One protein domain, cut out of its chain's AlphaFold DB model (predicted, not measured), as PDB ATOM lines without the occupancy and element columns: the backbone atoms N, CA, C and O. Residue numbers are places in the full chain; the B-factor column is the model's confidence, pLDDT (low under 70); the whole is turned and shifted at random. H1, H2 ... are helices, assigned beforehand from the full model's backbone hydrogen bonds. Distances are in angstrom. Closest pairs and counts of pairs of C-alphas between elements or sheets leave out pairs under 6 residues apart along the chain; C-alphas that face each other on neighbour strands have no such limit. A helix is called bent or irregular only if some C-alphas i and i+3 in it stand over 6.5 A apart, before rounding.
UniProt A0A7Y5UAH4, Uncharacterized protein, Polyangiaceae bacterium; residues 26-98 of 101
ATOM      1  N   GLU A  26     244.736 247.321 287.102       91.44
ATOM      2  CA  GLU A  26     244.256 247.407 285.716       91.44
ATOM      3  C   GLU A  26     243.095 246.442 285.432       91.44
ATOM      4  O   GLU A  26     242.124 246.831 284.776       91.44
ATOM      5  N   ASP A  27     243.162 245.205 285.941       90.81
ATOM      6  CA  ASP A  27     242.089 244.215 285.777       90.81
ATOM      7  C   ASP A  27     240.793 244.687 286.454       90.81
ATOM      8  O   ASP A  27     239.710 244.603 285.870       90.81
ATOM      9  N   VAL A  28     240.901 245.244 287.665       91.50
ATOM     10  CA  VAL A  28     239.756 245.782 288.414       91.50
ATOM     11  C   VAL A  28     239.158 247.001 287.706       91.50
ATOM     12  O   VAL A  28     237.944 247.059 287.499       91.50
ATOM     13  N   CYS A  29     239.987 247.948 287.263       93.38
ATOM     14  CA  CYS A  29     239.517 249.146 286.566       93.38
ATOM     15  C   CYS A  29     238.873 248.842 285.212       93.38
ATOM     16  O   CYS A  29     237.882 249.474 284.842       93.38
ATOM     17  N   ALA A  30     239.378 247.843 284.483       91.44
ATOM     18  CA  ALA A  30     238.751 247.389 283.245       91.44
ATOM     19  C   ALA A  30     237.316 246.893 283.477       91.44
ATOM     20  O   ALA A  30     236.448 247.129 282.638       91.44
ATOM     21  N   ARG A  31     237.056 246.250 284.622       91.19
ATOM     22  CA  ARG A  31     235.715 245.792 285.003       91.19
ATOM     23  C   ARG A  31     234.822 246.933 285.478       91.19
ATOM     24  O   ARG A  31     233.651 246.967 285.118       91.19
ATOM     25  N   PHE A  32     235.353 247.898 286.231       90.06
ATOM     26  CA  PHE A  32     234.575 249.086 286.608       90.06
ATOM     27  C   PHE A  32     234.147 249.924 285.404       90.06
ATOM     28  O   PHE A  32     233.055 250.482 285.421       90.06
ATOM     29  N   ALA A  33     234.937 249.957 284.332       89.06
ATOM     30  CA  ALA A  33     234.556 250.653 283.105       89.06
ATOM     31  C   ALA A  33     233.406 249.991 282.328       89.06
ATOM     32  O   ALA A  33     232.882 250.584 281.384       89.06
ATOM     33  N   GLU A  34     232.990 248.777 282.704       87.38
ATOM     34  CA  GLU A  34     231.747 248.181 282.203       87.38
ATOM     35  C   GLU A  34     230.501 248.820 282.848       87.38
ATOM     36  O   GLU A  34     229.391 248.649 282.339       87.38
ATOM     37  N   CYS A  35     230.672 249.579 283.935       89.44
ATOM     38  CA  CYS A  35     229.606 250.269 284.653       89.44
ATOM     39  C   CYS A  35     229.402 251.686 284.097       89.44
ATOM     40  O   CYS A  35     230.351 252.459 283.998       89.44
ATOM     41  N   GLU A  36     228.157 252.064 283.783       81.81
ATOM     42  CA  GLU A  36     227.854 253.368 283.158       81.81
ATOM     43  C   GLU A  36     228.266 254.585 284.013       81.81
ATOM     44  O   GLU A  36     228.532 255.648 283.454       81.81
ATOM     45  N   ASP A  37     228.367 254.429 285.338       78.31
ATOM     46  CA  ASP A  37     228.516 255.541 286.287       78.31
ATOM     47  C   ASP A  37     229.852 255.560 287.067       78.31
ATOM     48  O   ASP A  37     230.020 256.394 287.955       78.31
ATOM     49  N   ARG A  38     230.820 254.680 286.762       75.44
ATOM     50  CA  ARG A  38     232.062 254.524 287.561       75.44
ATOM     51  C   ARG A  38     233.319 255.207 287.001       75.44
ATOM     52  O   ARG A  38     234.422 254.929 287.460       75.44
ATOM     53  N   GLY A  39     233.157 256.142 286.067       77.19
ATOM     54  CA  GLY A  39     234.277 256.868 285.458       77.19
ATOM     55  C   GLY A  39     234.988 256.065 284.367       77.19
ATOM     56  O   GLY A  39     234.511 255.010 283.946       77.19
ATOM     57  N   ASP A  40     236.097 256.596 283.855       86.00
ATOM     58  CA  ASP A  40     236.893 255.903 282.845       86.00
ATOM     59  C   ASP A  40     238.038 255.077 283.462       86.00
ATOM     60  O   ASP A  40     238.406 255.213 284.630       86.00
ATOM     61  N   VAL A  41     238.586 254.157 282.660       89.12
ATOM     62  CA  VAL A  41     239.682 253.266 283.078       89.12
ATOM     63  C   VAL A  41     240.938 254.056 283.463       89.12
ATOM     64  O   VAL A  41     241.738 253.568 284.258       89.12
ATOM     65  N   GLU A  42     241.155 255.234 282.872       89.75
ATOM     66  CA  GLU A  42     242.366 256.028 283.094       89.75
ATOM     67  C   GLU A  42     242.348 256.656 284.488       89.75
ATOM     68  O   GLU A  42     243.311 256.476 285.236       89.75
ATOM     69  N   ASP A  43     241.233 257.287 284.858       89.81
ATOM     70  CA  ASP A  43     241.018 257.872 286.182       89.81
ATOM     71  C   ASP A  43     241.067 256.787 287.268       89.81
ATOM     72  O   ASP A  43     241.832 256.901 288.224       89.81
ATOM     73  N   CYS A  44     240.366 255.664 287.068       91.94
ATOM     74  CA  CYS A  44     240.407 254.545 288.013       91.94
ATOM     75  C   CYS A  44     241.834 254.014 288.230       91.94
ATOM     76  O   CYS A  44     242.253 253.767 289.363       91.94
ATOM     77  N   ASN A  45     242.609 253.846 287.152       92.12
ATOM     78  CA  ASN A  45     243.991 253.390 287.270       92.12
ATOM     79  C   ASN A  45     244.863 254.419 287.989       92.12
ATOM     80  O   ASN A  45     245.762 254.030 288.731       92.12
ATOM     81  N   ALA A  46     244.643 255.716 287.769       92.69
ATOM     82  CA  ALA A  46     245.381 256.756 288.475       92.69
ATOM     83  C   ALA A  46     245.129 256.676 289.988       92.69
ATOM     84  O   ALA A  46     246.094 256.634 290.757       92.69
ATOM     85  N   ASP A  47     243.863 256.559 290.389       92.44
ATOM     86  CA  ASP A  47     243.454 256.475 291.792       92.44
ATOM     87  C   ASP A  47     243.999 255.202 292.457       92.44
ATOM     88  O   ASP A  47     244.658 255.264 293.498       92.44
ATOM     89  N   LEU A  48     243.823 254.035 291.824       93.19
ATOM     90  CA  LEU A  48     244.302 252.772 292.389       93.19
ATOM     91  C   LEU A  48     245.833 252.667 292.421       93.19
ATOM     92  O   LEU A  48     246.371 252.115 293.377       93.19
ATOM     93  N   ASN A  49     246.552 253.221 291.441       93.19
ATOM     94  CA  ASN A  49     248.018 253.263 291.481       93.19
ATOM     95  C   ASN A  49     248.529 254.208 292.579       93.19
ATOM     96  O   ASN A  49     249.569 253.949 293.193       93.19
ATOM     97  N   GLN A  50     247.815 255.306 292.844       94.25
ATOM     98  CA  GLN A  50     248.132 256.192 293.963       94.25
ATOM     99  C   GLN A  50     247.881 255.500 295.310       94.25
ATOM    100  O   GLN A  50     248.713 255.606 296.220       94.25
ATOM    101  N   ALA A  51     246.779 254.760 295.431       93.75
ATOM    102  CA  ALA A  51     246.480 253.965 296.615       93.75
ATOM    103  C   ALA A  51     247.512 252.843 296.827       93.75
ATOM    104  O   ALA A  51     248.001 252.675 297.942       93.75
ATOM    105  N   GLU A  52     247.936 252.144 295.767       94.62
ATOM    106  CA  GLU A  52     248.997 251.127 295.828       94.62
ATOM    107  C   GLU A  52     250.327 251.727 296.312       94.62
ATOM    108  O   GLU A  52     250.991 251.175 297.194       94.62
ATOM    109  N   ALA A  53     250.711 252.895 295.785       94.12
ATOM    110  CA  ALA A  53     251.911 253.599 296.231       94.12
ATOM    111  C   ALA A  53     251.825 253.983 297.718       94.12
ATOM    112  O   ALA A  53     252.797 253.810 298.455       94.12
ATOM    113  N   SER A  54     250.657 254.441 298.169       94.62
ATOM    114  CA  SER A  54     250.413 254.780 299.575       94.62
ATOM    115  C   SER A  54     250.464 253.538 300.470       94.62
ATOM    116  O   SER A  54     251.100 253.559 301.522       94.62
ATOM    117  N   ALA A  55     249.886 252.419 300.022       94.94
ATOM    118  CA  ALA A  55     249.948 251.135 300.716       94.94
ATOM    119  C   ALA A  55     251.392 250.657 300.881       94.94
ATOM    120  O   ALA A  55     251.782 250.182 301.947       94.94
ATOM    121  N   LYS A  56     252.213 250.846 299.848       94.50
ATOM    122  CA  LYS A  56     253.638 250.537 299.887       94.50
ATOM    123  C   LYS A  56     254.418 251.406 300.864       94.50
ATOM    124  O   LYS A  56     255.267 250.890 301.590       94.50
ATOM    125  N   GLU A  57     254.146 252.707 300.905       94.88
ATOM    126  CA  GLU A  57     254.764 253.614 301.877       94.88
ATOM    127  C   GLU A  57     254.369 253.274 303.323       94.88
ATOM    128  O   GLU A  57     255.192 253.415 304.229       94.88
ATOM    129  N   ALA A  58     253.147 252.778 303.523       94.00
ATOM    130  CA  ALA A  58     252.626 252.328 304.811       94.00
ATOM    131  C   ALA A  58     253.033 250.889 305.200       94.00
ATOM    132  O   ALA A  58     252.665 250.433 306.280       94.00
ATOM    133  N   GLU A  59     253.786 250.176 304.352       94.69
ATOM    134  CA  GLU A  59     254.118 248.749 304.515       94.69
ATOM    135  C   GLU A  59     252.877 247.826 304.610       94.69
ATOM    136  O   GLU A  59     252.932 246.759 305.222       94.69
ATOM    137  N   CYS A  60     251.774 248.216 303.962       93.69
ATOM    138  CA  CYS A  60     250.484 247.513 303.928       93.69
ATOM    139  C   CYS A  60     250.115 247.000 302.527       93.69
ATOM    140  O   CYS A  60     248.943 246.930 302.146       93.69
ATOM    141  N   GLU A  61     251.130 246.647 301.731       93.56
ATOM    142  CA  GLU A  61     250.941 246.084 300.390       93.56
ATOM    143  C   GLU A  61     250.006 244.870 300.448       93.56
ATOM    144  O   GLU A  61     249.147 244.754 299.592       93.56
ATOM    145  N   GLY A  62     250.105 244.032 301.492       94.31
ATOM    146  CA  GLY A  62     249.299 242.818 301.674       94.31
ATOM    147  C   GLY A  62     247.800 243.061 301.891       94.31
ATOM    148  O   GLY A  62     246.972 242.287 301.404       94.31
ATOM    149  N   GLU A  63     247.432 244.119 302.608       95.31
ATOM    150  CA  GLU A  63     246.046 244.528 302.827       95.31
ATOM    151  C   GLU A  63     245.430 245.068 301.535       95.31
ATOM    152  O   GLU A  63     244.329 244.652 301.164       95.31
ATOM    153  N   PHE A  64     246.159 245.936 300.825       95.44
ATOM    154  CA  PHE A  64     245.733 246.482 299.533       95.44
ATOM    155  C   PHE A  64     245.537 245.362 298.511       95.44
ATOM    156  O   PHE A  64     244.485 245.215 297.896       95.44
ATOM    157  N   ASP A  65     246.525 244.484 298.443       94.62
ATOM    158  CA  ASP A  65     246.537 243.257 297.677       94.62
ATOM    159  C   ASP A  65     245.304 242.373 297.908       94.62
ATOM    160  O   ASP A  65     244.754 241.808 296.959       94.62
ATOM    161  N   ALA A  66     244.897 242.198 299.165       94.44
ATOM    162  CA  ALA A  66     243.729 241.400 299.523       94.44
ATOM    163  C   ALA A  66     242.414 242.104 299.154       94.44
ATOM    164  O   ALA A  66     241.412 241.438 298.883       94.44
ATOM    165  N   TRP A  67     242.401 243.436 299.150       95.50
ATOM    166  CA  TRP A  67     241.258 244.222 298.704       95.50
ATOM    167  C   TRP A  67     241.094 244.177 297.179       95.50
ATOM    168  O   TRP A  67     239.990 243.897 296.715       95.50
ATOM    169  N   ILE A  68     242.176 244.305 296.404       95.25
ATOM    170  CA  ILE A  68     242.153 244.127 294.939       95.25
ATOM    171  C   ILE A  68     241.674 242.719 294.559       95.25
ATOM    172  O   ILE A  68     240.802 242.572 293.705       95.25
ATOM    173  N   GLU A  69     242.161 241.680 295.247       94.06
ATOM    174  CA  GLU A  69     241.657 240.308 295.077       94.06
ATOM    175  C   GLU A  69     240.165 240.175 295.392       94.06
ATOM    176  O   GLU A  69     239.449 239.431 294.720       94.06
ATOM    177  N   CYS A  70     239.681 240.895 296.405       94.94
ATOM    178  CA  CYS A  70     238.267 240.902 296.737       94.94
ATOM    179  C   CYS A  70     237.437 241.542 295.623       94.94
ATOM    180  O   CYS A  70     236.478 240.921 295.165       94.94
ATOM    181  N   LEU A  71     237.829 242.729 295.147       93.56
ATOM    182  CA  LEU A  71     237.156 243.423 294.047       93.56
ATOM    183  C   LEU A  71     237.119 242.566 292.778       93.56
ATOM    184  O   LEU A  71     236.074 242.458 292.133       93.56
ATOM    185  N   ASP A  72     238.220 241.878 292.463       92.12
ATOM    186  CA  ASP A  72     238.258 240.936 291.346       92.12
ATOM    187  C   ASP A  72     237.299 239.741 291.541       92.12
ATOM    188  O   ASP A  72     236.667 239.260 290.601       92.12
ATOM    189  N   GLY A  73     237.101 239.294 292.782       90.56
ATOM    190  CA  GLY A  73     236.171 238.216 293.119       90.56
ATOM    191  C   GLY A  73     234.686 238.605 293.153       90.56
ATOM    192  O   GLY A  73     233.831 237.713 293.128       90.56
ATOM    193  N   VAL A  74     234.345 239.898 293.218       93.44
ATOM    194  CA  VAL A  74     232.948 240.361 293.276       93.44
ATOM    195  C   VAL A  74     232.233 240.047 291.963       93.44
ATOM    196  O   VAL A  74     232.709 240.402 290.891       93.44
ATOM    197  N   GLY A  75     231.066 239.401 292.025       88.19
ATOM    198  CA  GLY A  75     230.329 238.985 290.823       88.19
ATOM    199  C   GLY A  75     229.711 240.135 290.017       88.19
ATOM    200  O   GLY A  75     229.670 240.057 288.793       88.19
ATOM    201  N   ASP A  76     229.253 241.188 290.695       90.94
ATOM    202  CA  ASP A  76     228.720 242.413 290.088       90.94
ATOM    203  C   ASP A  76     229.404 243.613 290.742       90.94
ATOM    204  O   ASP A  76     229.118 243.943 291.891       90.94
ATOM    205  N   VAL A  77     230.362 244.191 290.020       89.94
ATOM    206  CA  VAL A  77     231.176 245.333 290.457       89.94
ATOM    207  C   VAL A  77     230.520 246.683 290.155       89.94
ATOM    208  O   VAL A  77     231.082 247.721 290.490       89.94
ATOM    209  N   CYS A  78     229.349 246.684 289.517       91.19
ATOM    210  CA  CYS A  78     228.566 247.894 289.292       91.19
ATOM    211  C   CYS A  78     227.575 248.157 290.429       91.19
ATOM    212  O   CYS A  78     227.036 249.257 290.517       91.19
ATOM    213  N   ASP A  79     227.347 247.163 291.289       92.88
ATOM    214  CA  ASP A  79     226.512 247.267 292.479       92.88
ATOM    215  C   ASP A  79     227.378 247.523 293.724       92.88
ATOM    216  O   ASP A  79     228.074 246.634 294.223       92.88
ATOM    217  N   ASP A  80     227.326 248.757 294.230       90.75
ATOM    218  CA  ASP A  80     228.034 249.185 295.439       90.75
ATOM    219  C   ASP A  80     227.673 248.311 296.649       90.75
ATOM    220  O   ASP A  80     228.566 247.947 297.415       90.75
ATOM    221  N   ASP A  81     226.404 247.902 296.797       93.62
ATOM    222  CA  ASP A  81     225.969 247.059 297.918       93.62
ATOM    223  C   ASP A  81     226.636 245.678 297.849       93.62
ATOM    224  O   ASP A  81     226.977 245.081 298.875       93.62
ATOM    225  N   ASN A  82     226.856 245.170 296.634       92.06
ATOM    226  CA  ASN A  82     227.515 243.890 296.409       92.06
ATOM    227  C   ASN A  82     229.022 243.968 296.683       92.06
ATOM    228  O   ASN A  82     229.585 243.052 297.287       92.06
ATOM    229  N   ILE A  83     229.669 245.073 296.298       93.62
ATOM    230  CA  ILE A  83     231.064 245.326 296.670       93.62
ATOM    231  C   ILE A  83     231.191 245.437 298.182       93.62
ATOM    232  O   ILE A  83     232.031 244.753 298.762       93.62
ATOM    233  N   SER A  84     230.355 246.247 298.825       93.12
ATOM    234  CA  SER A  84     230.434 246.458 300.267       93.12
ATOM    235  C   SER A  84     230.202 245.169 301.046       93.12
ATOM    236  O   SER A  84     231.000 244.806 301.912       93.12
ATOM    237  N   ALA A  85     229.189 244.383 300.667       93.25
ATOM    238  CA  ALA A  85     228.927 243.093 301.299       93.25
ATOM    239  C   ALA A  85     230.093 242.099 301.166       93.25
ATOM    240  O   ALA A  85     230.255 241.229 302.026       93.25
ATOM    241  N   ALA A  86     230.891 242.201 300.101       93.56
ATOM    242  CA  ALA A  86     232.027 241.322 299.858       93.56
ATOM    243  C   ALA A  86     233.339 241.839 300.471       93.56
ATOM    244  O   ALA A  86     234.131 241.040 300.975       93.56
ATOM    245  N   CYS A  87     233.580 243.151 300.418       96.50
ATOM    246  CA  CYS A  87     234.917 243.728 300.539       96.50
ATOM    247  C   CYS A  87     235.076 244.788 301.632       96.50
ATOM    248  O   CYS A  87     236.215 245.192 301.858       96.50
ATOM    249  N   ASP A  88     234.023 245.192 302.357       95.19
ATOM    250  CA  ASP A  88     234.118 246.228 303.404       95.19
ATOM    251  C   ASP A  88     235.179 245.900 304.467       95.19
ATOM    252  O   ASP A  88     235.946 246.766 304.872       95.19
ATOM    253  N   GLU A  89     235.292 244.636 304.894       95.50
ATOM    254  CA  GLU A  89     236.323 244.236 305.865       95.50
ATOM    255  C   GLU A  89     237.748 244.390 305.312       95.50
ATOM    256  O   GLU A  89     238.681 244.656 306.071       95.50
ATOM    257  N   LYS A  90     237.933 244.196 303.999       95.69
ATOM    258  CA  LYS A  90     239.231 244.369 303.334       95.69
ATOM    259  C   LYS A  90     239.536 245.843 303.127       95.69
ATOM    260  O   LYS A  90     240.633 246.265 303.469       95.69
ATOM    261  N   LEU A  91     238.555 246.615 302.668       94.69
ATOM    262  CA  LEU A  91     238.668 248.062 302.532       94.69
ATOM    263  C   LEU A  91     239.021 248.707 303.878       94.69
ATOM    264  O   LEU A  91     240.006 249.426 303.975       94.69
ATOM    265  N   ALA A  92     238.314 248.341 304.948       95.19
ATOM    266  CA  ALA A  92     238.579 248.856 306.288       95.19
ATOM    267  C   ALA A  92     239.989 248.511 306.801       95.19
ATOM    268  O   ALA A  92     240.540 249.259 307.607       95.19
ATOM    269  N   ALA A  93     240.577 247.385 306.381       94.81
ATOM    270  CA  ALA A  93     241.960 247.047 306.718       94.81
ATOM    271  C   ALA A  93     242.958 247.956 305.980       94.81
ATOM    272  O   ALA A  93     243.925 248.412 306.586       94.81
ATOM    273  N   VAL A  94     242.686 248.265 304.709       94.12
ATOM    274  CA  VAL A  94     243.479 249.200 303.900       94.12
ATOM    275  C   VAL A  94     243.403 250.624 304.466       94.12
ATOM    276  O   VAL A  94     244.433 251.261 304.678       94.12
ATOM    277  N   GLU A  95     242.208 251.086 304.836       94.25
ATOM    278  CA  GLU A  95     242.002 252.399 305.464       94.25
ATOM    279  C   GLU A  95     242.674 252.499 306.845       94.25
ATOM    280  O   GLU A  95     243.314 253.497 307.172       94.25
ATOM    281  N   GLN A  96     242.593 251.448 307.672       93.19
ATOM    282  CA  GLN A  96     243.286 251.401 308.972       93.19
ATOM    283  C   GLN A  96     244.812 251.431 308.835       93.19
ATOM    284  O   GLN A  96     245.505 251.852 309.764       93.19
ATOM    285  N   CYS A  97     245.316 251.005 307.682       88.56
ATOM    286  CA  CYS A  97     246.714 251.090 307.296       88.56
ATOM    287  C   CYS A  97     247.145 252.495 306.843       88.56
ATOM    288  O   CYS A  97     248.334 252.727 306.644       88.56
ATOM    289  N   GLY A  98     246.215 253.451 306.737       87.50
ATOM    290  CA  GLY A  98     246.509 254.833 306.350       87.50
ATOM    291  C   GLY A  98     246.558 255.058 304.840       87.50
ATOM    292  O   GLY A  98     247.206 256.002 304.393       87.50
TER     293      GLY A  98
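Overview. This is residues 26 to 98 of the 101 residues of an uncharacterized protein of Polyangiaceae bacterium (UniProt A0A7Y5UAH4). H2 and H3 make a V, joined at its point by a tight link, and the short helix H1 bridges the open mouth, packing on the beginning of H2 and on the later part of H3. H4 folds back beside H3, the two lying side by side and running opposite ways, with a kink in H4 near residue 87; the far end of H4 comes near H2 close to the point of the V. The printed part has 73 residues with four named helices, in the order H1, H2, H3, H4, and no named strand; the class is all helix. The whole is compact, with a radius of gyration of the C-alphas of 11.9 A, and its C-alphas span 34 by 26 by 15 A along the three main axes.

Arrangement. H2, residues 41 to 57, and H3, residues 61 to 73, form a helical hairpin. They touch, and the closest C-alphas are those of Ala 55 and Glu 61, 5.2 A apart. Their lines stand at a shallow tilt of 32 degrees, only just short of steep, and they run opposite ways. H2 touches H3 with residues 52 to 55 alone, and H3 touches H2 with residues 61 to 64 alone. H1, residues 26 to 32, touches H2, and the closest C-alphas are those of Cys 29 and Val 41, 5.4 A apart. H2 touches H1 with residues 41 to 45 alone; their lines stand at a steep tilt of 51 degrees, and the two run opposite ways. H1 also touches H3, which takes part with residues 68 to 72 alone; the closest C-alphas are those of Val 28 and Asp 72, 5.9 A apart. These two stand at a steep tilt of 45 degrees and run the same way. H3 is the hub, touching three other helices. The third of them is H4, residues 80 to 96, which forms a second helical hairpin with H3. H3 and H4 touch with 16 pairs of C-alphas within 8 A, at a shallow tilt of 4 degrees and running opposite ways; the closest C-alphas are those of Trp 67 and Lys 90, 5.1 A apart. H4 is irregular, with C-alphas 86 and 89 standing 7.9 A apart, and its line is a rough one. H2 and H4 are close but not clearly touching, their closest C-alphas being those of Ala 55 and Val 94, 7.5 A apart. H1 and H4 are apart. The helix packing is part aligned and part crossed: of the four pairs that touch, two are at a shallow tilt. In H1, H2 and H3 every O i to N i+4 pair is within hydrogen-bond range, and in H4 11 of 13 are.

Along the chain. H2 and H4 are the longest helices by residues, with 17 each. H2 runs 24.1 A from C-alpha 41 at (239.682, 253.266, 283.078) to C-alpha 57. H4 runs 20.5 A from C-alpha 80 to C-alpha 96 at (243.286, 251.401, 308.972). H3, 13 residues, runs 18.2 A from C-alpha 61 to C-alpha 73. H1, seven residues, begins at C-alpha 26 at (244.256, 247.407, 285.716) and covers 9.9 A to C-alpha 32.

Size, cuts and confidence. The two C-alphas farthest apart are those of Glu 36 and Glu 59, 34.2 A. The first and last printed C-alphas, those of Glu 26 and Gly 98, are 22.0 A apart. The printed part has no cut and no long link: the link of three residues from H2 to H3 is tight, while those of eight residues from H1 to H2 and six from H3 to H4 are short. The mean pLDDT of the printed part is 91.9, and no printed residue is under 70.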